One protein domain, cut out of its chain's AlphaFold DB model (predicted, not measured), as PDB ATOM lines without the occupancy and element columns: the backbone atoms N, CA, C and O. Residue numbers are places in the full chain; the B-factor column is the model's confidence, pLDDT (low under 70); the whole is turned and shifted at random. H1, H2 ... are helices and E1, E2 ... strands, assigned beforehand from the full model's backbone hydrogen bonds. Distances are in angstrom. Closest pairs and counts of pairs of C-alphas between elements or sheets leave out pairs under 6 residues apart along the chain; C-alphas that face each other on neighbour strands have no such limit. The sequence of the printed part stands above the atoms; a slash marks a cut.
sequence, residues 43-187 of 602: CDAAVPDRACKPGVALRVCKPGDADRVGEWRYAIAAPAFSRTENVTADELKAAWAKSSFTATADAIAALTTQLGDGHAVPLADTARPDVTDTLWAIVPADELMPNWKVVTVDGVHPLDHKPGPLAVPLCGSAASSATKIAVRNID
ATOM      1  N   CYS A  43      20.400 -16.486 -38.677       87.12
ATOM      2  CA  CYS A  43      20.160 -17.365 -39.818       87.12
ATOM      3  C   CYS A  43      19.921 -16.540 -41.080       87.12
ATOM      4  O   CYS A  43      19.157 -15.572 -41.050       87.12
ATOM      5  N   ASP A  44      20.560 -16.931 -42.180       88.81
ATOM      6  CA  ASP A  44      20.276 -16.357 -43.495       88.81
ATOM      7  C   ASP A  44      18.840 -16.688 -43.932       88.81
ATOM      8  O   ASP A  44      18.308 -17.740 -43.588       88.81
ATOM      9  N   ALA A  45      18.240 -15.840 -44.773       86.38
ATOM     10  CA  ALA A  45      16.862 -16.014 -45.255       86.38
ATOM     11  C   ALA A  45      16.619 -17.309 -46.061       86.38
ATOM     12  O   ALA A  45      15.478 -17.717 -46.238       86.38
ATOM     13  N   ALA A  46      17.680 -17.944 -46.572       88.94
ATOM     14  CA  ALA A  46      17.607 -19.228 -47.274       88.94
ATOM     15  C   ALA A  46      17.737 -20.441 -46.330       88.94
ATOM     16  O   ALA A  46      17.718 -21.584 -46.785       88.94
ATOM     17  N   VAL A  47      17.926 -20.218 -45.026       90.75
ATOM     18  CA  VAL A  47      17.888 -21.285 -44.026       90.75
ATOM     19  C   VAL A  47      16.431 -21.542 -43.654       90.75
ATOM     20  O   VAL A  47      15.732 -20.591 -43.321       90.75
ATOM     21  N   PRO A  48      15.975 -22.806 -43.646       89.06
ATOM     22  CA  PRO A  48      14.610 -23.130 -43.244       89.06
ATOM     23  C   PRO A  48      14.346 -22.684 -41.804       89.06
ATOM     24  O   PRO A  48      15.180 -22.927 -40.924       89.06
ATOM     25  N   ASP A  49      13.182 -22.100 -41.527       88.06
ATOM     26  CA  ASP A  49      12.920 -21.449 -40.233       88.06
ATOM     27  C   ASP A  49      13.058 -22.434 -39.063       88.06
ATOM     28  O   ASP A  49      13.678 -22.139 -38.038       88.06
ATOM     29  N   ARG A  50      12.575 -23.670 -39.246       89.25
ATOM     30  CA  ARG A  50      12.667 -24.758 -38.252       89.25
ATOM     31  C   ARG A  50      14.091 -25.283 -38.032       89.25
ATOM     32  O   ARG A  50      14.347 -25.958 -37.030       89.25
ATOM     33  N   ALA A  51      15.016 -25.003 -38.948       89.50
ATOM     34  CA  ALA A  51      16.432 -25.314 -38.780       89.50
ATOM     35  C   ALA A  51      17.136 -24.276 -37.889       89.50
ATOM     36  O   ALA A  51      18.141 -24.598 -37.245       89.50
ATOM     37  N   CYS A  52      16.601 -23.053 -37.832       87.06
ATOM     38  CA  CYS A  52      17.181 -21.945 -37.097       87.06
ATOM     39  C   CYS A  52      17.015 -22.130 -35.579       87.06
ATOM     40  O   CYS A  52      15.907 -22.242 -35.054       87.06
ATOM     41  N   LYS A  53      18.136 -22.173 -34.849       82.00
ATOM     42  CA  LYS A  53      18.164 -22.350 -33.388       82.00
ATOM     43  C   LYS A  53      18.811 -21.138 -32.708       82.00
ATOM     44  O   LYS A  53      19.792 -20.616 -33.238       82.00
ATOM     45  N   PRO A  54      18.331 -20.715 -31.521       80.69
ATOM     46  CA  PRO A  54      18.961 -19.641 -30.751       80.69
ATOM     47  C   PRO A  54      20.459 -19.887 -30.517       80.69
ATOM     48  O   PRO A  54      20.860 -21.001 -30.179       80.69
ATOM     49  N   GLY A  55      21.283 -18.849 -30.687       78.56
ATOM     50  CA  GLY A  55      22.739 -18.923 -30.488       78.56
ATOM     51  C   GLY A  55      23.531 -19.697 -31.552       78.56
ATOM     52  O   GLY A  55      24.715 -19.975 -31.341       78.56
ATOM     53  N   VAL A  56      22.901 -20.040 -32.680       85.31
ATOM     54  CA  VAL A  56      23.554 -20.658 -33.839       85.31
ATOM     55  C   VAL A  56      23.463 -19.716 -35.035       85.31
ATOM     56  O   VAL A  56      22.391 -19.188 -35.336       85.31
ATOM     57  N   ALA A  57      24.588 -19.525 -35.723       88.75
ATOM     58  CA  ALA A  57      24.626 -18.855 -37.012       88.75
ATOM     59  C   ALA A  57      24.572 -19.903 -38.127       88.75
ATOM     60  O   ALA A  57      25.447 -20.771 -38.167       88.75
ATOM     61  N   LEU A  58      23.567 -19.841 -39.004       92.25
ATOM     62  CA  LEU A  58      23.383 -20.798 -40.101       92.25
ATOM     63  C   LEU A  58      23.233 -20.090 -41.444       92.25
ATOM     64  O   LEU A  58      22.601 -19.041 -41.545       92.25
ATOM     65  N   ARG A  59      23.747 -20.743 -42.482       92.62
ATOM     66  CA  ARG A  59      23.580 -20.384 -43.891       92.62
ATOM     67  C   ARG A  59      23.530 -21.642 -44.751       92.62
ATOM     68  O   ARG A  59      23.956 -22.716 -44.322       92.62
ATOM     69  N   VAL A  60      23.071 -21.506 -45.990       92.06
ATOM     70  CA  VAL A  60      23.233 -22.573 -46.986       92.06
ATOM     71  C   VAL A  60      24.712 -22.664 -47.385       92.06
ATOM     72  O   VAL A  60      25.381 -21.642 -47.578       92.06
ATOM     73  N   CYS A  61      25.246 -23.883 -47.470       92.00
ATOM     74  CA  CYS A  61      26.629 -24.100 -47.892       92.00
ATOM     75  C   CYS A  61      26.825 -23.756 -49.374       92.00
ATOM     76  O   CYS A  61      26.001 -24.093 -50.226       92.00
ATOM     77  N   LYS A  62      27.978 -23.171 -49.689       90.19
ATOM     78  CA  LYS A  62      28.523 -23.036 -51.038       90.19
ATOM     79  C   LYS A  62      29.475 -24.204 -51.330       90.19
ATOM     80  O   LYS A  62      30.031 -24.798 -50.400       90.19
ATOM     81  N   PRO A  63      29.698 -24.551 -52.610       85.75
ATOM     82  CA  PRO A  63      30.700 -25.548 -52.971       85.75
ATOM     83  C   PRO A  63      32.079 -25.196 -52.391       85.75
ATOM     84  O   PRO A  63      32.579 -24.097 -52.614       85.75
ATOM     85  N   GLY A  64      32.693 -26.134 -51.663       85.38
ATOM     86  CA  GLY A  64      34.022 -25.968 -51.055       85.38
ATOM     87  C   GLY A  64      34.031 -25.488 -49.600       85.38
ATOM     88  O   GLY A  64      35.100 -25.434 -48.997       85.38
ATOM     89  N   ASP A  65      32.870 -25.191 -49.018       89.00
ATOM     90  CA  ASP A  65      32.772 -24.812 -47.609       89.00
ATOM     91  C   ASP A  65      33.181 -25.953 -46.663       89.00
ATOM     92  O   ASP A  65      32.738 -27.096 -46.802       89.00
ATOM     93  N   ALA A  66      34.014 -25.628 -45.671       87.44
ATOM     94  CA  ALA A  66      34.542 -26.582 -44.691       87.44
ATOM     95  C   ALA A  66      33.744 -26.618 -43.371       87.44
ATOM     96  O   ALA A  66      33.956 -27.503 -42.544       87.44
ATOM     97  N   ASP A  67      32.824 -25.674 -43.167       90.94
ATOM     98  CA  ASP A  67      32.018 -25.466 -41.957       90.94
ATOM     99  C   ASP A  67      30.628 -26.126 -42.039       90.94
ATOM    100  O   ASP A  67      29.656 -25.637 -41.459       90.94
ATOM    101  N   ARG A  68      30.509 -27.247 -42.762       92.00
ATOM    102  CA  ARG A  68      29.243 -27.984 -42.883       92.00
ATOM    103  C   ARG A  68      28.830 -28.584 -41.540       92.00
ATOM    104  O   ARG A  68      29.548 -29.399 -40.963       92.00
ATOM    105  N   VAL A  69      27.622 -28.246 -41.097       92.25
ATOM    106  CA  VAL A  69      27.027 -28.720 -39.833       92.25
ATOM    107  C   VAL A  69      25.831 -29.652 -40.042       92.25
ATOM    108  O   VAL A  69      25.314 -30.233 -39.087       92.25
ATOM    109  N   GLY A  70      25.376 -29.825 -41.284       92.00
ATOM    110  CA  GLY A  70      24.346 -30.802 -41.613       92.00
ATOM    111  C   GLY A  70      23.635 -30.522 -42.929       92.00
ATOM    112  O   GLY A  70      24.247 -30.046 -43.889       92.00
ATOM    113  N   GLU A  71      22.355 -30.873 -42.978       93.19
ATOM    114  CA  GLU A  71      21.496 -30.706 -44.149       93.19
ATOM    115  C   GLU A  71      20.018 -30.685 -43.765       93.19
ATOM    116  O   GLU A  71      19.612 -31.305 -42.785       93.19
ATOM    117  N   TRP A  72      19.210 -30.008 -44.570       95.00
ATOM    118  CA  TRP A  72      17.759 -30.014 -44.465       95.00
ATOM    119  C   TRP A  72      17.159 -30.627 -45.721       95.00
ATOM    120  O   TRP A  72      17.518 -30.239 -46.831       95.00
ATOM    121  N   ARG A  73      16.280 -31.614 -45.566       95.75
ATOM    122  CA  ARG A  73      15.759 -32.392 -46.692       95.75
ATOM    123  C   ARG A  73      14.318 -32.042 -46.997       95.75
ATOM    124  O   ARG A  73      13.504 -31.917 -46.080       95.75
ATOM    125  N   TYR A  74      14.010 -31.989 -48.284       95.62
ATOM    126  CA  TYR A  74      12.663 -31.821 -48.809       95.62
ATOM    127  C   TYR A  74      12.221 -33.048 -49.603       95.62
ATOM    128  O   TYR A  74      13.046 -33.835 -50.073       95.62
ATOM    129  N   ALA A  75      10.911 -33.207 -49.746       96.06
ATOM    130  CA  ALA A  75      10.279 -34.295 -50.474       96.06
ATOM    131  C   ALA A  75       9.215 -33.756 -51.434       96.06
ATOM    132  O   ALA A  75       8.494 -32.817 -51.094       96.06
ATOM    133  N   ILE A  76       9.099 -34.380 -52.608       96.06
ATOM    134  CA  ILE A  76       7.994 -34.137 -53.538       96.06
ATOM    135  C   ILE A  76       6.813 -35.000 -53.099       96.06
ATOM    136  O   ILE A  76       6.906 -36.227 -53.126       96.06
ATOM    137  N   ALA A  77       5.717 -34.358 -52.712       95.44
ATOM    138  CA  ALA A  77       4.461 -34.991 -52.346       95.44
ATOM    139  C   ALA A  77       3.472 -34.928 -53.517       95.44
ATOM    140  O   ALA A  77       3.154 -33.854 -54.034       95.44
ATOM    141  N   ALA A  78       2.971 -36.094 -53.911       95.25
ATOM    142  CA  ALA A  78       1.997 -36.284 -54.977       95.25
ATOM    143  C   ALA A  78       0.755 -37.035 -54.455       95.25
ATOM    144  O   ALA A  78       0.794 -37.612 -53.358       95.25
ATOM    145  N   PRO A  79      -0.353 -37.062 -55.224       93.19
ATOM    146  CA  PRO A  79      -1.512 -37.884 -54.891       93.19
ATOM    147  C   PRO A  79      -1.138 -39.349 -54.658       93.19
ATOM    148  O   PRO A  79      -0.243 -39.880 -55.319       93.19
ATOM    149  N   ALA A  80      -1.864 -40.017 -53.760       92.19
ATOM    150  CA  ALA A  80      -1.589 -41.391 -53.328       92.19
ATOM    151  C   ALA A  80      -1.444 -42.399 -54.489       92.19
ATOM    152  O   ALA A  80      -0.603 -43.288 -54.421       92.19
ATOM    153  N   PHE A  81      -2.214 -42.222 -55.569       95.12
ATOM    154  CA  PHE A  81      -2.182 -43.067 -56.771       95.12
ATOM    155  C   PHE A  81      -1.520 -42.391 -57.982       95.12
ATOM    156  O   PHE A  81      -1.771 -42.778 -59.126       95.12
ATOM    157  N   SER A  82      -0.679 -41.372 -57.759       94.88
ATOM    158  CA  SER A  82       0.088 -40.738 -58.837       94.88
ATOM    159  C   SER A  82       0.868 -41.792 -59.623       94.88
ATOM    160  O   SER A  82       1.468 -42.702 -59.051       94.88
ATOM    161  N   ARG A  83       0.879 -41.665 -60.951       94.38
ATOM    162  CA  ARG A  83       1.544 -42.613 -61.865       94.38
ATOM    163  C   ARG A  83       3.042 -42.347 -62.004       94.38
ATOM    164  O   ARG A  83       3.782 -43.200 -62.496       94.38
ATOM    165  N   THR A  84       3.495 -41.182 -61.552       93.56
ATOM    166  CA  THR A  84       4.913 -40.831 -61.541       93.56
ATOM    167  C   THR A  84       5.558 -41.383 -60.275       93.56
ATOM    168  O   THR A  84       5.135 -41.064 -59.167       93.56
ATOM    169  N   GLU A  85       6.557 -42.252 -60.434       92.62
ATOM    170  CA  GLU A  85       7.389 -42.758 -59.323       92.62
ATOM    171  C   GLU A  85       8.634 -41.900 -59.127       92.62
ATOM    172  O   GLU A  85       9.066 -41.657 -58.007       92.62
ATOM    173  N   ASN A  86       9.210 -41.451 -60.241       95.12
ATOM    174  CA  ASN A  86      10.504 -40.806 -60.289       95.12
ATOM    175  C   ASN A  86      10.514 -39.718 -61.360       95.12
ATOM    176  O   ASN A  86       9.928 -39.907 -62.428       95.12
ATOM    177  N   VAL A  87      11.245 -38.644 -61.092       95.81
ATOM    178  CA  VAL A  87      11.640 -37.635 -62.080       95.81
ATOM    179  C   VAL A  87      13.158 -37.505 -62.104       95.81
ATOM    180  O   VAL A  87      13.845 -37.865 -61.146       95.81
ATOM    181  N   THR A  88      13.701 -37.002 -63.200       96.44
ATOM    182  CA  THR A  88      15.110 -36.599 -63.266       96.44
ATOM    183  C   THR A  88      15.320 -35.236 -62.604       96.44
ATOM    184  O   THR A  88      14.383 -34.438 -62.494       96.44
ATOM    185  N   ALA A  89      16.551 -34.921 -62.193       94.19
ATOM    186  CA  ALA A  89      16.872 -33.577 -61.698       94.19
ATOM    187  C   ALA A  89      16.565 -32.464 -62.723       94.19
ATOM    188  O   ALA A  89      16.164 -31.364 -62.334       94.19
ATOM    189  N   ASP A  90      16.710 -32.738 -64.021       94.25
ATOM    190  CA  ASP A  90      16.410 -31.771 -65.082       94.25
ATOM    191  C   ASP A  90      14.901 -31.546 -65.241       94.25
ATOM    192  O   ASP A  90      14.456 -30.400 -65.349       94.25
ATOM    193  N   GLU A  91      14.092 -32.608 -65.177       94.94
ATOM    194  CA  GLU A  91      12.628 -32.494 -65.154       94.94
ATOM    195  C   GLU A  91      12.143 -31.738 -63.914       94.94
ATOM    196  O   GLU A  91      11.265 -30.880 -64.027       94.94
ATOM    197  N   LEU A  92      12.750 -31.996 -62.750       93.81
ATOM    198  CA  LEU A  92      12.472 -31.255 -61.520       93.81
ATOM    199  C   LEU A  92      12.753 -29.758 -61.698       93.81
ATOM    200  O   LEU A  92      11.880 -28.943 -61.405       93.81
ATOM    201  N   LYS A  93      13.931 -29.379 -62.208       92.56
ATOM    202  CA  LYS A  93      14.278 -27.969 -62.462       92.56
ATOM    203  C   LYS A  93      13.336 -27.324 -63.477       92.56
ATOM    204  O   LYS A  93      12.899 -26.191 -63.283       92.56
ATOM    205  N   ALA A  94      12.972 -28.050 -64.533       91.94
ATOM    206  CA  ALA A  94      12.029 -27.566 -65.534       91.94
ATOM    207  C   ALA A  94      10.619 -27.348 -64.954       91.94
ATOM    208  O   ALA A  94       9.954 -26.380 -65.323       91.94
ATOM    209  N   ALA A  95      10.157 -28.221 -64.054       90.81
ATOM    210  CA  ALA A  95       8.884 -28.070 -63.349       90.81
ATOM    211  C   ALA A  95       8.932 -26.944 -62.297       90.81
ATOM    212  O   ALA A  95       7.972 -26.184 -62.154       90.81
ATOM    213  N   TRP A  96      10.071 -26.788 -61.613       91.25
ATOM    214  CA  TRP A  96      10.337 -25.713 -60.653       91.25
ATOM    215  C   TRP A  96      10.260 -24.329 -61.309       91.25
ATOM    216  O   TRP A  96       9.542 -23.450 -60.832       91.25
ATOM    217  N   ALA A  97      10.905 -24.160 -62.465       90.00
ATOM    218  CA  ALA A  97      10.871 -22.917 -63.237       90.00
ATOM    219  C   ALA A  97       9.464 -22.547 -63.751       90.00
ATOM    220  O   ALA A  97       9.197 -21.384 -64.045       90.00
ATOM    221  N   LYS A  98       8.556 -23.526 -63.863       86.69
ATOM    222  CA  LYS A  98       7.169 -23.344 -64.329       86.69
ATOM    223  C   LYS A  98       6.151 -23.179 -63.199       86.69
ATOM    224  O   LYS A  98       4.955 -23.134 -63.480       86.69
ATOM    225  N   SER A  99       6.588 -23.146 -61.940       82.31
ATOM    226  CA  SER A  99       5.694 -23.073 -60.779       82.31
ATOM    227  C   SER A  99       4.671 -24.203 -60.686       82.31
ATOM    228  O   SER A  99       3.551 -24.008 -60.226       82.31
ATOM    229  N   SER A 100       5.069 -25.415 -61.085       84.44
ATOM    230  CA  SER A 100       4.235 -26.627 -60.996       84.44
ATOM    231  C   SER A 100       4.183 -27.248 -59.591       84.44
ATOM    232  O   SER A 100       3.626 -28.331 -59.412       84.44
ATOM    233  N   PHE A 101       4.766 -26.574 -58.598       90.00
ATOM    234  CA  PHE A 101       4.785 -27.002 -57.206       90.00
ATOM    235  C   PHE A 101       4.095 -25.985 -56.312       90.00
ATOM    236  O   PHE A 101       4.053 -24.798 -56.628       90.00
ATOM    237  N   THR A 102       3.652 -26.441 -55.150       91.31
ATOM    238  CA  THR A 102       3.319 -25.592 -54.010       91.31
ATOM    239  C   THR A 102       4.266 -25.871 -52.838       91.31
ATOM    240  O   THR A 102       4.665 -27.017 -52.628       91.31
ATOM    241  N   ALA A 103       4.698 -24.836 -52.119       91.12
ATOM    242  CA  ALA A 103       5.643 -24.954 -51.002       91.12
ATOM    243  C   ALA A 103       5.545 -23.733 -50.073       91.12
ATOM    244  O   ALA A 103       5.043 -22.684 -50.480       91.12
ATOM    245  N   THR A 104       6.018 -23.851 -48.833       90.06
ATOM    246  CA  THR A 104       6.123 -22.719 -47.896       90.06
ATOM    247  C   THR A 104       7.181 -21.713 -48.358       90.06
ATOM    248  O   THR A 104       8.069 -22.038 -49.153       90.06
ATOM    249  N   ALA A 105       7.092 -20.467 -47.887       88.81
ATOM    250  CA  ALA A 105       8.001 -19.403 -48.320       88.81
ATOM    251  C   ALA A 105       9.476 -19.708 -47.990       88.81
ATOM    252  O   ALA A 105      10.354 -19.471 -48.822       88.81
ATOM    253  N   ASP A 106       9.742 -20.288 -46.819       88.44
ATOM    254  CA  ASP A 106      11.081 -20.700 -46.389       88.44
ATOM    255  C   ASP A 106      11.629 -21.867 -47.233       88.44
ATOM    256  O   ASP A 106      12.795 -21.861 -47.626       88.44
ATOM    257  N   ALA A 107      10.778 -22.833 -47.599       90.94
ATOM    258  CA  ALA A 107      11.128 -23.921 -48.507       90.94
ATOM    259  C   ALA A 107      11.493 -23.398 -49.898       90.94
ATOM    260  O   ALA A 107      12.475 -23.857 -50.486       90.94
ATOM    261  N   ILE A 108      10.747 -22.412 -50.408       91.25
ATOM    262  CA  ILE A 108      11.069 -21.753 -51.678       91.25
ATOM    263  C   ILE A 108      12.436 -21.080 -51.589       91.25
ATOM    264  O   ILE A 108      13.298 -21.362 -52.420       91.25
ATOM    265  N   ALA A 109      12.661 -20.257 -50.561       90.19
ATOM    266  CA  ALA A 109      13.927 -19.555 -50.368       90.19
ATOM    267  C   ALA A 109      15.124 -20.518 -50.263       90.19
ATOM    268  O   ALA A 109      16.166 -20.288 -50.885       90.19
ATOM    269  N   ALA A 110      14.970 -21.622 -49.529       90.81
ATOM    270  CA  ALA A 110      16.009 -22.637 -49.388       90.81
ATOM    271  C   ALA A 110      16.304 -23.354 -50.715       90.81
ATOM    272  O   ALA A 110      17.471 -23.529 -51.085       90.81
ATOM    273  N   LEU A 111      15.269 -23.745 -51.464       92.06
ATOM    274  CA  LEU A 111      15.411 -24.541 -52.686       92.06
ATOM    275  C   LEU A 111      15.836 -23.731 -53.909       92.06
ATOM    276  O   LEU A 111      16.483 -24.305 -54.785       92.06
ATOM    277  N   THR A 112      15.587 -22.419 -53.961       90.38
ATOM    278  CA  THR A 112      16.131 -21.550 -55.024       90.38
ATOM    279  C   THR A 112      17.657 -21.669 -55.121       90.38
ATOM    280  O   THR A 112      18.212 -21.648 -56.217       90.38
ATOM    281  N   THR A 113      18.349 -21.908 -54.001       83.75
ATOM    282  CA  THR A 113      19.809 -22.122 -54.000       83.75
ATOM    283  C   THR A 113      20.252 -23.420 -54.690       83.75
ATOM    284  O   THR A 113      21.382 -23.494 -55.169       83.75
ATOM    285  N   GLN A 114      19.379 -24.432 -54.748       86.44
ATOM    286  CA  GLN A 114      19.660 -25.750 -55.335       86.44
ATOM    287  C   GLN A 114      19.104 -25.896 -56.756       86.44
ATOM    288  O   GLN A 114      19.745 -26.481 -57.629       86.44
ATOM    289  N   LEU A 115      17.896 -25.378 -56.990       90.31
ATOM    290  CA  LEU A 115      17.142 -25.567 -58.231       90.31
ATOM    291  C   LEU A 115      17.245 -24.369 -59.187       90.31
ATOM    292  O   LEU A 115      16.915 -24.512 -60.362       90.31
ATOM    293  N   GLY A 116      17.752 -23.227 -58.710       88.06
ATOM    294  CA  GLY A 116      17.837 -21.977 -59.461       88.06
ATOM    295  C   GLY A 116      16.561 -21.137 -59.385       88.06
ATOM    296  O   GLY A 116      15.638 -21.425 -58.613       88.06
ATOM    297  N   ASP A 117      16.530 -20.081 -60.201       81.31
ATOM    298  CA  ASP A 117      15.415 -19.139 -60.271       81.31
ATOM    299  C   ASP A 117      14.150 -19.844 -60.783       81.31
ATOM    300  O   ASP A 117      14.073 -20.348 -61.904       81.31
ATOM    301  N   GLY A 118      13.158 -19.906 -59.908       69.62
ATOM    302  CA  GLY A 118      11.881 -20.580 -60.082       69.62
ATOM    303  C   GLY A 118      11.113 -20.475 -58.770       69.62
ATOM    304  O   GLY A 118      11.714 -20.326 -57.703       69.62
ATOM    305  N   HIS A 119       9.786 -20.485 -58.837       72.25
ATOM    306  CA  HIS A 119       8.945 -20.285 -57.657       72.25
ATOM    307  C   HIS A 119       7.898 -21.377 -57.572       72.25
ATOM    308  O   HIS A 119       7.354 -21.768 -58.595       72.25
ATOM    309  N   ALA A 120       7.564 -21.824 -56.366       80.12
ATOM    310  CA  ALA A 120       6.353 -22.592 -56.116       80.12
ATOM    311  C   ALA A 120       5.191 -21.645 -55.776       80.12
ATOM    312  O   ALA A 120       5.410 -20.510 -55.350       80.12
ATOM    313  N   VAL A 121       3.954 -22.111 -55.931       82.44
ATOM    314  CA  VAL A 121       2.769 -21.436 -55.391       82.44
ATOM    315  C   VAL A 121       2.888 -21.424 -53.858       82.44
ATOM    316  O   VAL A 121       2.927 -22.511 -53.271       82.44
ATOM    317  N   PRO A 122       2.961 -20.255 -53.192       80.44
ATOM    318  CA  PRO A 122       3.175 -20.200 -51.749       80.44
ATOM    319  C   PRO A 122       2.029 -20.845 -50.959       80.44
ATOM    320  O   PRO A 122       0.860 -20.521 -51.172       80.44
ATOM    321  N   LEU A 123       2.375 -21.728 -50.022       81.00
ATOM    322  CA  LEU A 123       1.472 -22.239 -48.990       81.00
ATOM    323  C   LEU A 123       1.499 -21.319 -47.770       81.00
ATOM    324  O   LEU A 123       2.539 -20.756 -47.437       81.00
ATOM    325  N   ALA A 124       0.372 -21.217 -47.064       70.44
ATOM    326  CA  ALA A 124       0.398 -20.727 -45.689       70.44
ATOM    327  C   ALA A 124       1.105 -21.760 -44.794       70.44
ATOM    328  O   ALA A 124       0.903 -22.957 -44.984       70.44
ATOM    329  N   ASP A 125       1.859 -21.316 -43.787       59.16
ATOM    330  CA  ASP A 125       2.726 -22.177 -42.951       59.16
ATOM    331  C   ASP A 125       1.984 -23.293 -42.187       59.16
ATOM    332  O   ASP A 125       2.588 -24.241 -41.697       59.16
ATOM    333  N   THR A 126       0.655 -23.206 -42.081       53.50
ATOM    334  CA  THR A 126      -0.203 -24.220 -41.446       53.50
ATOM    335  C   THR A 126      -1.027 -25.039 -42.444       53.50
ATOM    336  O   THR A 126      -1.853 -25.859 -42.033       53.50
ATOM    337  N   ALA A 127      -0.888 -24.785 -43.747       62.03
ATOM    338  CA  ALA A 127      -1.690 -25.432 -44.774       62.03
ATOM    339  C   ALA A 127      -1.132 -26.821 -45.094       62.03
ATOM    340  O   ALA A 127       0.029 -26.981 -45.461       62.03
ATOM    341  N   ARG A 128      -1.992 -27.838 -45.010       78.00
ATOM    342  CA  ARG A 128      -1.712 -29.141 -45.617       78.00
ATOM    343  C   ARG A 128      -1.975 -28.991 -47.116       78.00
ATOM    344  O   ARG A 128      -3.120 -28.689 -47.458       78.00
ATOM    345  N   PRO A 129      -0.968 -29.137 -47.993       80.50
ATOM    346  CA  PRO A 129      -1.175 -28.932 -49.416       80.50
ATOM    347  C   PRO A 129      -2.181 -29.938 -49.967       80.50
ATOM    348  O   PRO A 129      -2.074 -31.145 -49.724       80.50
ATOM    349  N   ASP A 130      -3.144 -29.421 -50.725       77.94
ATOM    350  CA  ASP A 130      -3.956 -30.247 -51.607       77.94
ATOM    351  C   ASP A 130      -3.117 -30.547 -52.851       77.94
ATOM    352  O   ASP A 130      -2.636 -29.630 -53.523       77.94
ATOM    353  N   VAL A 131      -2.871 -31.829 -53.104       87.38
ATOM    354  CA  VAL A 131      -2.035 -32.289 -54.215       87.38
ATOM    355  C   VAL A 131      -2.919 -32.957 -55.251       87.38
ATOM    356  O   VAL A 131      -3.797 -33.756 -54.924       87.38
ATOM    357  N   THR A 132      -2.672 -32.645 -56.515       86.19
ATOM    358  CA  THR A 132      -3.414 -33.177 -57.661       86.19
ATOM    359  C   THR A 132      -2.443 -33.735 -58.694       86.19
ATOM    360  O   THR A 132      -1.224 -33.633 -58.548       86.19
ATOM    361  N   ASP A 133      -2.962 -34.319 -59.771       81.44
ATOM    362  CA  ASP A 133      -2.123 -34.810 -60.869       81.44
ATOM    363  C   ASP A 133      -1.376 -33.685 -61.608       81.44
ATOM    364  O   ASP A 133      -0.414 -33.956 -62.324       81.44
ATOM    365  N   THR A 134      -1.799 -32.428 -61.442       81.12
ATOM    366  CA  THR A 134      -1.213 -31.255 -62.112       81.12
ATOM    367  C   THR A 134      -0.527 -30.276 -61.163       81.12
ATOM    368  O   THR A 134       0.142 -29.357 -61.634       81.12
ATOM    369  N   LEU A 135      -0.674 -30.459 -59.848       86.19
ATOM    370  CA  LEU A 135      -0.048 -29.630 -58.824       86.19
ATOM    371  C   LEU A 135       0.463 -30.511 -57.682       86.19
ATOM    372  O   LEU A 135      -0.316 -31.033 -56.885       86.19
ATOM    373  N   TRP A 136       1.782 -30.667 -57.600       92.88
ATOM    374  CA  TRP A 136       2.445 -31.363 -56.494       92.88
ATOM    375  C   TRP A 136       2.902 -30.378 -55.427       92.88
ATOM    376  O   TRP A 136       2.943 -29.169 -55.653       92.88
ATOM    377  N   ALA A 137       3.288 -30.891 -54.264       93.75
ATOM    378  CA  ALA A 137       3.879 -30.083 -53.209       93.75
ATOM    379  C   ALA A 137       5.346 -30.445 -52.981       93.75
ATOM    380  O   ALA A 137       5.744 -31.593 -53.177       93.75
ATOM    381  N   ILE A 138       6.138 -29.475 -52.533       94.19
ATOM    382  CA  ILE A 138       7.444 -29.733 -51.928       94.19
ATOM    383  C   ILE A 138       7.350 -29.376 -50.449       94.19
ATOM    384  O   ILE A 138       7.063 -28.234 -50.096       94.19
ATOM    385  N   VAL A 139       7.578 -30.370 -49.593       94.25
ATOM    386  CA  VAL A 139       7.441 -30.258 -48.133       94.25
ATOM    387  C   VAL A 139       8.739 -30.667 -47.436       94.25
ATOM    388  O   VAL A 139       9.492 -31.475 -47.995       94.25
ATOM    389  N   PRO A 140       9.040 -30.156 -46.227       94.88
ATOM    390  CA  PRO A 140      10.106 -30.714 -45.402       94.88
ATOM    391  C   PRO A 140       9.902 -32.223 -45.205       94.88
ATOM    392  O   PRO A 140       8.793 -32.688 -44.945       94.88
ATOM    393  N   ALA A 141      10.964 -33.013 -45.337       95.69
ATOM    394  CA  ALA A 141      10.861 -34.473 -45.335       95.69
ATOM    395  C   ALA A 141      10.299 -35.051 -44.016       95.69
ATOM    396  O   ALA A 141       9.643 -36.088 -44.031       95.69
ATOM    397  N   ASP A 142      10.507 -34.379 -42.880       94.56
ATOM    398  CA  ASP A 142       9.951 -34.741 -41.564       94.56
ATOM    399  C   ASP A 142       8.471 -34.349 -41.387       94.56
ATOM    400  O   ASP A 142       7.785 -34.814 -40.467       94.56
ATOM    401  N   GLU A 143       7.956 -33.522 -42.294       93.12
ATOM    402  CA  GLU A 143       6.549 -33.131 -42.371       93.12
ATOM    403  C   GLU A 143       5.734 -33.996 -43.330       93.12
ATOM    404  O   GLU A 143       4.518 -33.823 -43.406       93.12
ATOM    405  N   LEU A 144       6.362 -34.974 -43.996       94.38
ATOM    406  CA  LEU A 144       5.644 -35.979 -44.775       94.38
ATOM    407  C   LEU A 144       4.506 -36.614 -43.960       94.38
ATOM    408  O   LEU A 144       4.575 -36.780 -42.729       94.38
ATOM    409  N   MET A 145       3.440 -36.944 -44.686       91.94
ATOM    410  CA  MET A 145       2.231 -37.553 -44.157       91.94
ATOM    411  C   MET A 145       1.848 -38.796 -44.981       91.94
ATOM    412  O   MET A 145       2.039 -38.795 -46.200       91.94
ATOM    413  N   PRO A 146       1.253 -39.836 -44.359       92.19
ATOM    414  CA  PRO A 146       0.945 -41.099 -45.042       92.19
ATOM    415  C   PRO A 146      -0.027 -40.989 -46.226       92.19
ATOM    416  O   PRO A 146      -0.122 -41.912 -47.025       92.19
ATOM    417  N   ASN A 147      -0.768 -39.886 -46.348       91.00
ATOM    418  CA  ASN A 147      -1.708 -39.660 -47.447       91.00
ATOM    419  C   ASN A 147      -1.023 -39.183 -48.739       91.00
ATOM    420  O   ASN A 147      -1.689 -39.074 -49.769       91.00
ATOM    421  N   TRP A 148       0.273 -38.870 -48.684       93.69
ATOM    422  CA  TRP A 148       1.052 -38.453 -49.839       93.69
ATOM    423  C   TRP A 148       1.970 -39.566 -50.312       93.69
ATOM    424  O   TRP A 148       2.685 -40.195 -49.526       93.69
ATOM    425  N   LYS A 149       2.004 -39.726 -51.632       95.31
ATOM    426  CA  LYS A 149       3.043 -40.494 -52.298       95.31
ATOM    427  C   LYS A 149       4.282 -39.620 -52.457       95.31
ATOM    428  O   LYS A 149       4.172 -38.465 -52.868       95.31
ATOM    429  N   VAL A 150       5.454 -40.183 -52.185       96.88
ATOM    430  CA  VAL A 150       6.731 -39.528 -52.477       96.88
ATOM    431  C   VAL A 150       7.159 -39.832 -53.910       96.88
ATOM    432  O   VAL A 150       7.235 -40.997 -54.297       96.88
ATOM    433  N   VAL A 151       7.470 -38.790 -54.684       96.50
ATOM    434  CA  VAL A 151       8.124 -38.924 -55.996       96.50
ATOM    435  C   VAL A 151       9.631 -38.785 -55.798       96.50
ATOM    436  O   VAL A 151      10.099 -37.780 -55.255       96.50
ATOM    437  N   THR A 152      10.399 -39.795 -56.208       95.88
ATOM    438  CA  THR A 152      11.863 -39.765 -56.093       95.88
ATOM    439  C   THR A 152      12.487 -38.875 -57.164       95.88
ATOM    440  O   THR A 152      11.884 -38.612 -58.207       95.88
ATOM    441  N   VAL A 153      13.719 -38.429 -56.920       96.00
ATOM    442  CA  VAL A 153      14.505 -37.666 -57.898       96.00
ATOM    443  C   VAL A 153      15.785 -38.436 -58.184       96.00
ATOM    444  O   VAL A 153      16.514 -38.770 -57.250       96.00
ATOM    445  N   ASP A 154      16.030 -38.765 -59.453       94.50
ATOM    446  CA  ASP A 154      17.141 -39.625 -59.897       94.50
ATOM    447  C   ASP A 154      17.223 -40.966 -59.132       94.50
ATOM    448  O   ASP A 154      18.298 -41.498 -58.854       94.50
ATOM    449  N   GLY A 155      16.067 -41.513 -58.753       92.38
ATOM    450  CA  GLY A 155      15.938 -42.753 -57.987       92.38
ATOM    451  C   GLY A 155      16.285 -42.630 -56.502       92.38
ATOM    452  O   GLY A 155      16.299 -43.644 -55.810       92.38
ATOM    453  N   VAL A 156      16.561 -41.424 -55.993       92.94
ATOM    454  CA  VAL A 156      16.892 -41.193 -54.580       92.94
ATOM    455  C   VAL A 156      15.635 -40.830 -53.799       92.94
ATOM    456  O   VAL A 156      14.965 -39.835 -54.100       92.94
ATOM    457  N   HIS A 157      15.323 -41.614 -52.766       94.00
ATOM    458  CA  HIS A 157      14.242 -41.294 -51.842       94.00
ATOM    459  C   HIS A 157      14.733 -40.293 -50.773       94.00
ATOM    460  O   HIS A 157      15.825 -40.456 -50.230       94.00
ATOM    461  N   PRO A 158      13.952 -39.257 -50.404       94.75
ATOM    462  CA  PRO A 158      14.392 -38.214 -49.464       94.75
ATOM    463  C   PRO A 158      14.677 -38.737 -48.045       94.75
ATOM    464  O   PRO A 158      15.428 -38.114 -47.287       94.75
ATOM    465  N   LEU A 159      14.097 -39.886 -47.689       94.44
ATOM    466  CA  LEU A 159      14.327 -40.560 -46.409       94.44
ATOM    467  C   LEU A 159      15.462 -41.599 -46.460       94.44
ATOM    468  O   LEU A 159      15.794 -42.160 -45.422       94.44
ATOM    469  N   ASP A 160      16.085 -41.844 -47.619       85.69
ATOM    470  CA  ASP A 160      17.217 -42.777 -47.719       85.69
ATOM    471  C   ASP A 160      18.488 -42.211 -47.080       85.69
ATOM    472  O   ASP A 160      18.626 -41.017 -46.840       85.69
ATOM    473  N   HIS A 161      19.495 -43.047 -46.844       81.69
ATOM    474  CA  HIS A 161      20.754 -42.589 -46.249       81.69
ATOM    475  C   HIS A 161      21.515 -41.562 -47.108       81.69
ATOM    476  O   HIS A 161      22.225 -40.717 -46.560       81.69
ATOM    477  N   LYS A 162      21.367 -41.605 -48.438       83.56
ATOM    478  CA  LYS A 162      22.082 -40.713 -49.361       83.56
ATOM    479  C   LYS A 162      21.312 -39.399 -49.564       83.56
ATOM    480  O   LYS A 162      20.119 -39.455 -49.851       83.56
ATOM    481  N   PRO A 163      21.965 -38.228 -49.453       80.06
ATOM    482  CA  PRO A 163      21.321 -36.962 -49.778       80.06
ATOM    483  C   PRO A 163      21.020 -36.896 -51.280       80.06
ATOM    484  O   PRO A 163      21.885 -37.193 -52.104       80.06
ATOM    485  N   GLY A 164      19.786 -36.526 -51.618       86.94
ATOM    486  CA  GLY A 164      19.342 -36.322 -52.997       86.94
ATOM    487  C   GLY A 164      19.375 -34.849 -53.428       86.94
ATOM    488  O   GLY A 164      19.761 -33.984 -52.641       86.94
ATOM    489  N   PRO A 165      18.899 -34.537 -54.647       89.12
ATOM    490  CA  PRO A 165      18.860 -33.171 -55.196       89.12
ATOM    491  C   PRO A 165      18.040 -32.155 -54.382       89.12
ATOM    492  O   PRO A 165      18.187 -30.951 -54.560       89.12
ATOM    493  N   LEU A 166      17.176 -32.636 -53.484       93.44
ATOM    494  CA  LEU A 166      16.343 -31.831 -52.584       93.44
ATOM    495  C   LEU A 166      16.909 -31.730 -51.155       93.44
ATOM    496  O   LEU A 166      16.199 -31.343 -50.226       93.44
ATOM    497  N   ALA A 167      18.176 -32.099 -50.953       94.12
ATOM    498  CA  ALA A 167      18.888 -31.871 -49.702       94.12
ATOM    499  C   ALA A 167      19.643 -30.534 -49.760       94.12
ATOM    500  O   ALA A 167      20.565 -30.361 -50.552       94.12
ATOM    501  N   VAL A 168      19.273 -29.600 -48.887       94.06
ATOM    502  CA  VAL A 168      19.932 -28.300 -48.733       94.06
ATOM    503  C   VAL A 168      21.043 -28.434 -47.685       94.06
ATOM    504  O   VAL A 168      20.742 -28.626 -46.504       94.06
ATOM    505  N   PRO A 169      22.332 -28.363 -48.059       94.00
ATOM    506  CA  PRO A 169      23.433 -28.441 -47.109       94.00
ATOM    507  C   PRO A 169      23.500 -27.165 -46.262       94.00
ATOM    508  O   PRO A 169      23.426 -26.053 -46.788       94.00
ATOM    509  N   LEU A 170      23.678 -27.326 -44.950       93.69
ATOM    510  CA  LEU A 170      23.733 -26.218 -43.996       93.69
ATOM    511  C   LEU A 170      25.132 -26.087 -43.389       93.69
ATOM    512  O   LEU A 170      25.719 -27.071 -42.919       93.69
ATOM    513  N   CYS A 171      25.641 -24.860 -43.394       92.94
ATOM    514  CA  CYS A 171      26.948 -24.466 -42.882       92.94
ATOM    515  C   CYS A 171      26.766 -23.441 -41.764       92.94
ATOM    516  O   CYS A 171      25.799 -22.673 -41.774       92.94
ATOM    517  N   GLY A 172      27.659 -23.436 -40.779       89.88
ATOM    518  CA  GLY A 172      27.492 -22.523 -39.660       89.88
ATOM    519  C   GLY A 172      28.432 -22.731 -38.489       89.88
ATOM    520  O   GLY A 172      29.295 -23.607 -38.481       89.88
ATOM    521  N   SER A 173      28.230 -21.904 -37.467       83.62
ATOM    522  CA  SER A 173      29.015 -21.927 -36.233       83.62
ATOM    523  C   SER A 173      28.136 -21.692 -35.007       83.62
ATOM    524  O   SER A 173      27.077 -21.063 -35.075       83.62
ATOM    525  N   ALA A 174      28.564 -22.246 -33.872       78.50
ATOM    526  CA  ALA A 174      27.941 -22.006 -32.578       78.50
ATOM    527  C   ALA A 174      28.621 -20.817 -31.906       78.50
ATOM    528  O   ALA A 174      29.834 -20.643 -32.031       78.50
ATOM    529  N   ALA A 175      27.870 -20.082 -31.086       69.12
ATOM    530  CA  ALA A 175      28.443 -19.064 -30.205       69.12
ATOM    531  C   ALA A 175      29.495 -19.631 -29.221       69.12
ATOM    532  O   ALA A 175      30.330 -18.888 -28.714       69.12
ATOM    533  N   SER A 176      29.473 -20.945 -28.957       68.69
ATOM    534  CA  SER A 176      30.472 -21.654 -28.152       68.69
ATOM    535  C   SER A 176      31.157 -22.753 -28.962       68.69
ATOM    536  O   SER A 176      30.496 -23.639 -29.503       68.69
ATOM    537  N   SER A 177      32.494 -22.761 -28.969       64.12
ATOM    538  CA  SER A 177      33.311 -23.794 -29.623       64.12
ATOM    539  C   SER A 177      33.159 -25.194 -29.008       64.12
ATOM    540  O   SER A 177      33.544 -26.180 -29.632       64.12
ATOM    541  N   ALA A 178      32.575 -25.304 -27.809       62.72
ATOM    542  CA  ALA A 178      32.294 -26.582 -27.152       62.72
ATOM    543  C   ALA A 178      31.008 -27.263 -27.667       62.72
ATOM    544  O   ALA A 178      30.786 -28.447 -27.406       62.72
ATOM    545  N   THR A 179      30.146 -26.544 -28.393       68.06
ATOM    546  CA  THR A 179      28.869 -27.073 -28.883       68.06
ATOM    547  C   THR A 179      29.039 -27.687 -30.271       68.06
ATOM    548  O   THR A 179      29.178 -26.979 -31.264       68.06
ATOM    549  N   LYS A 180      28.966 -29.021 -30.368       71.69
ATOM    550  CA  LYS A 180      28.805 -29.692 -31.667       71.69
ATOM    551  C   LYS A 180      27.402 -29.417 -32.206       71.69
ATOM    552  O   LYS A 180      26.415 -29.844 -31.608       71.69
ATOM    553  N   ILE A 181      27.317 -28.723 -33.336       80.12
ATOM    554  CA  ILE A 181      26.058 -28.493 -34.044       80.12
ATOM    555  C   ILE A 181      25.849 -29.623 -35.047       80.12
ATOM    556  O   ILE A 181      26.711 -29.890 -35.878       80.12
ATOM    557  N   ALA A 182      24.678 -30.251 -34.986       86.50
ATOM    558  CA  ALA A 182      24.169 -31.107 -36.044       86.50
ATOM    559  C   ALA A 182      22.757 -30.635 -36.400       86.50
ATOM    560  O   ALA A 182      21.853 -30.693 -35.558       86.50
ATOM    561  N   VAL A 183      22.570 -30.145 -37.625       89.31
ATOM    562  CA  VAL A 183      21.259 -29.695 -38.115       89.31
ATOM    563  C   VAL A 183      20.749 -30.686 -39.146       89.31
ATOM    564  O   VAL A 183      21.361 -30.869 -40.193       89.31
ATOM    565  N   ARG A 184      19.648 -31.357 -38.818       92.19
ATOM    566  CA  ARG A 184      18.931 -32.264 -39.712       92.19
ATOM    567  C   ARG A 184      17.466 -32.326 -39.316       92.19
ATOM    568  O   ARG A 184      17.169 -32.289 -38.122       92.19
ATOM    569  N   ASN A 185      16.578 -32.442 -40.296       94.25
ATOM    570  CA  ASN A 185      15.163 -32.714 -40.054       94.25
ATOM    571  C   ASN A 185      14.840 -34.211 -40.098       94.25
ATOM    572  O   ASN A 185      13.997 -34.677 -39.342       94.25
ATOM    573  N   ILE A 186      15.596 -34.980 -40.883       94.50
ATOM    574  CA  ILE A 186      15.585 -36.443 -40.839       94.50
ATOM    575  C   ILE A 186      16.854 -36.937 -40.162       94.50
ATOM    576  O   ILE A 186      17.970 -36.659 -40.596       94.50
ATOM    577  N   ASP A 187      16.666 -37.682 -39.081       92.44
ATOM    578  CA  ASP A 187      17.741 -38.357 -38.362       92.44
ATOM    579  C   ASP A 187      17.729 -39.854 -38.701       92.44
ATOM    580  O   ASP A 187      16.796 -40.540 -38.275       92.44
TER     581      ASP A 187
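Overview. This is residues 43 to 187 of the 602 residues of a protein of Deltaproteobacteria bacterium (UniProt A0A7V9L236). Little regular structure: an elongated, strongly twisted branched sheet is built on long E2, with E1 and E6 toward one end, E3, E4 and E5 toward the other, and H2 packed on it among long loops. The 145 printed residues run E1 E2 H1 E3 H2 E4 E5 E6, mixed in class, with 57 in named elements. The whole is compact, radius of gyration of the C-alphas 15.2 A, spanning 49 by 29 by 29 A.

Arrangement. E1, residues 56 to 60, is antiparallel to E6, residues 167 to 174, with N 57 and O 173 3.0 A apart. E2, residues 68 to 78, is antiparallel to E6, N 72 and O 168 2.8 A apart, and to E4, residues 136 to 140, N 75 and O 139 2.8 A apart. E5, residues 149 to 153, is antiparallel to E2 on the other side from E4, N 78 and O 149 2.9 A apart. H1, residues 89 to 97, is on the sheet, over none of its strands. E3, residues 101 to 103, H2, residues 105 to 115, and E4 form a strand-helix-strand unit, two parallel neighbours with a helix between, its crossover left-handed; N 102 and O 136 are 2.9 A apart. The closest C-alphas of H2 and E6, Ala 110 and Val 168, are 6.9 A apart. Every O i to N i+4 pair is within hydrogen-bond range in H1, 5 of 7 in H2.

Along the chain. E1 begins at C-alpha 56 (23.554, -20.658, -33.839); E2 is 30.9 A long, E6 21.7 A, ending at C-alpha 174 (27.941, -22.006, -32.578).

Size, cuts and confidence. The C-alphas farthest apart, Arg 83 and Ser 176, are 49.1 A apart. The printed part has no cut; the links H2 to E4 and E5 to E6 are long. Residues 118, 125 to 127 and 175 to 179 are under pLDDT 70.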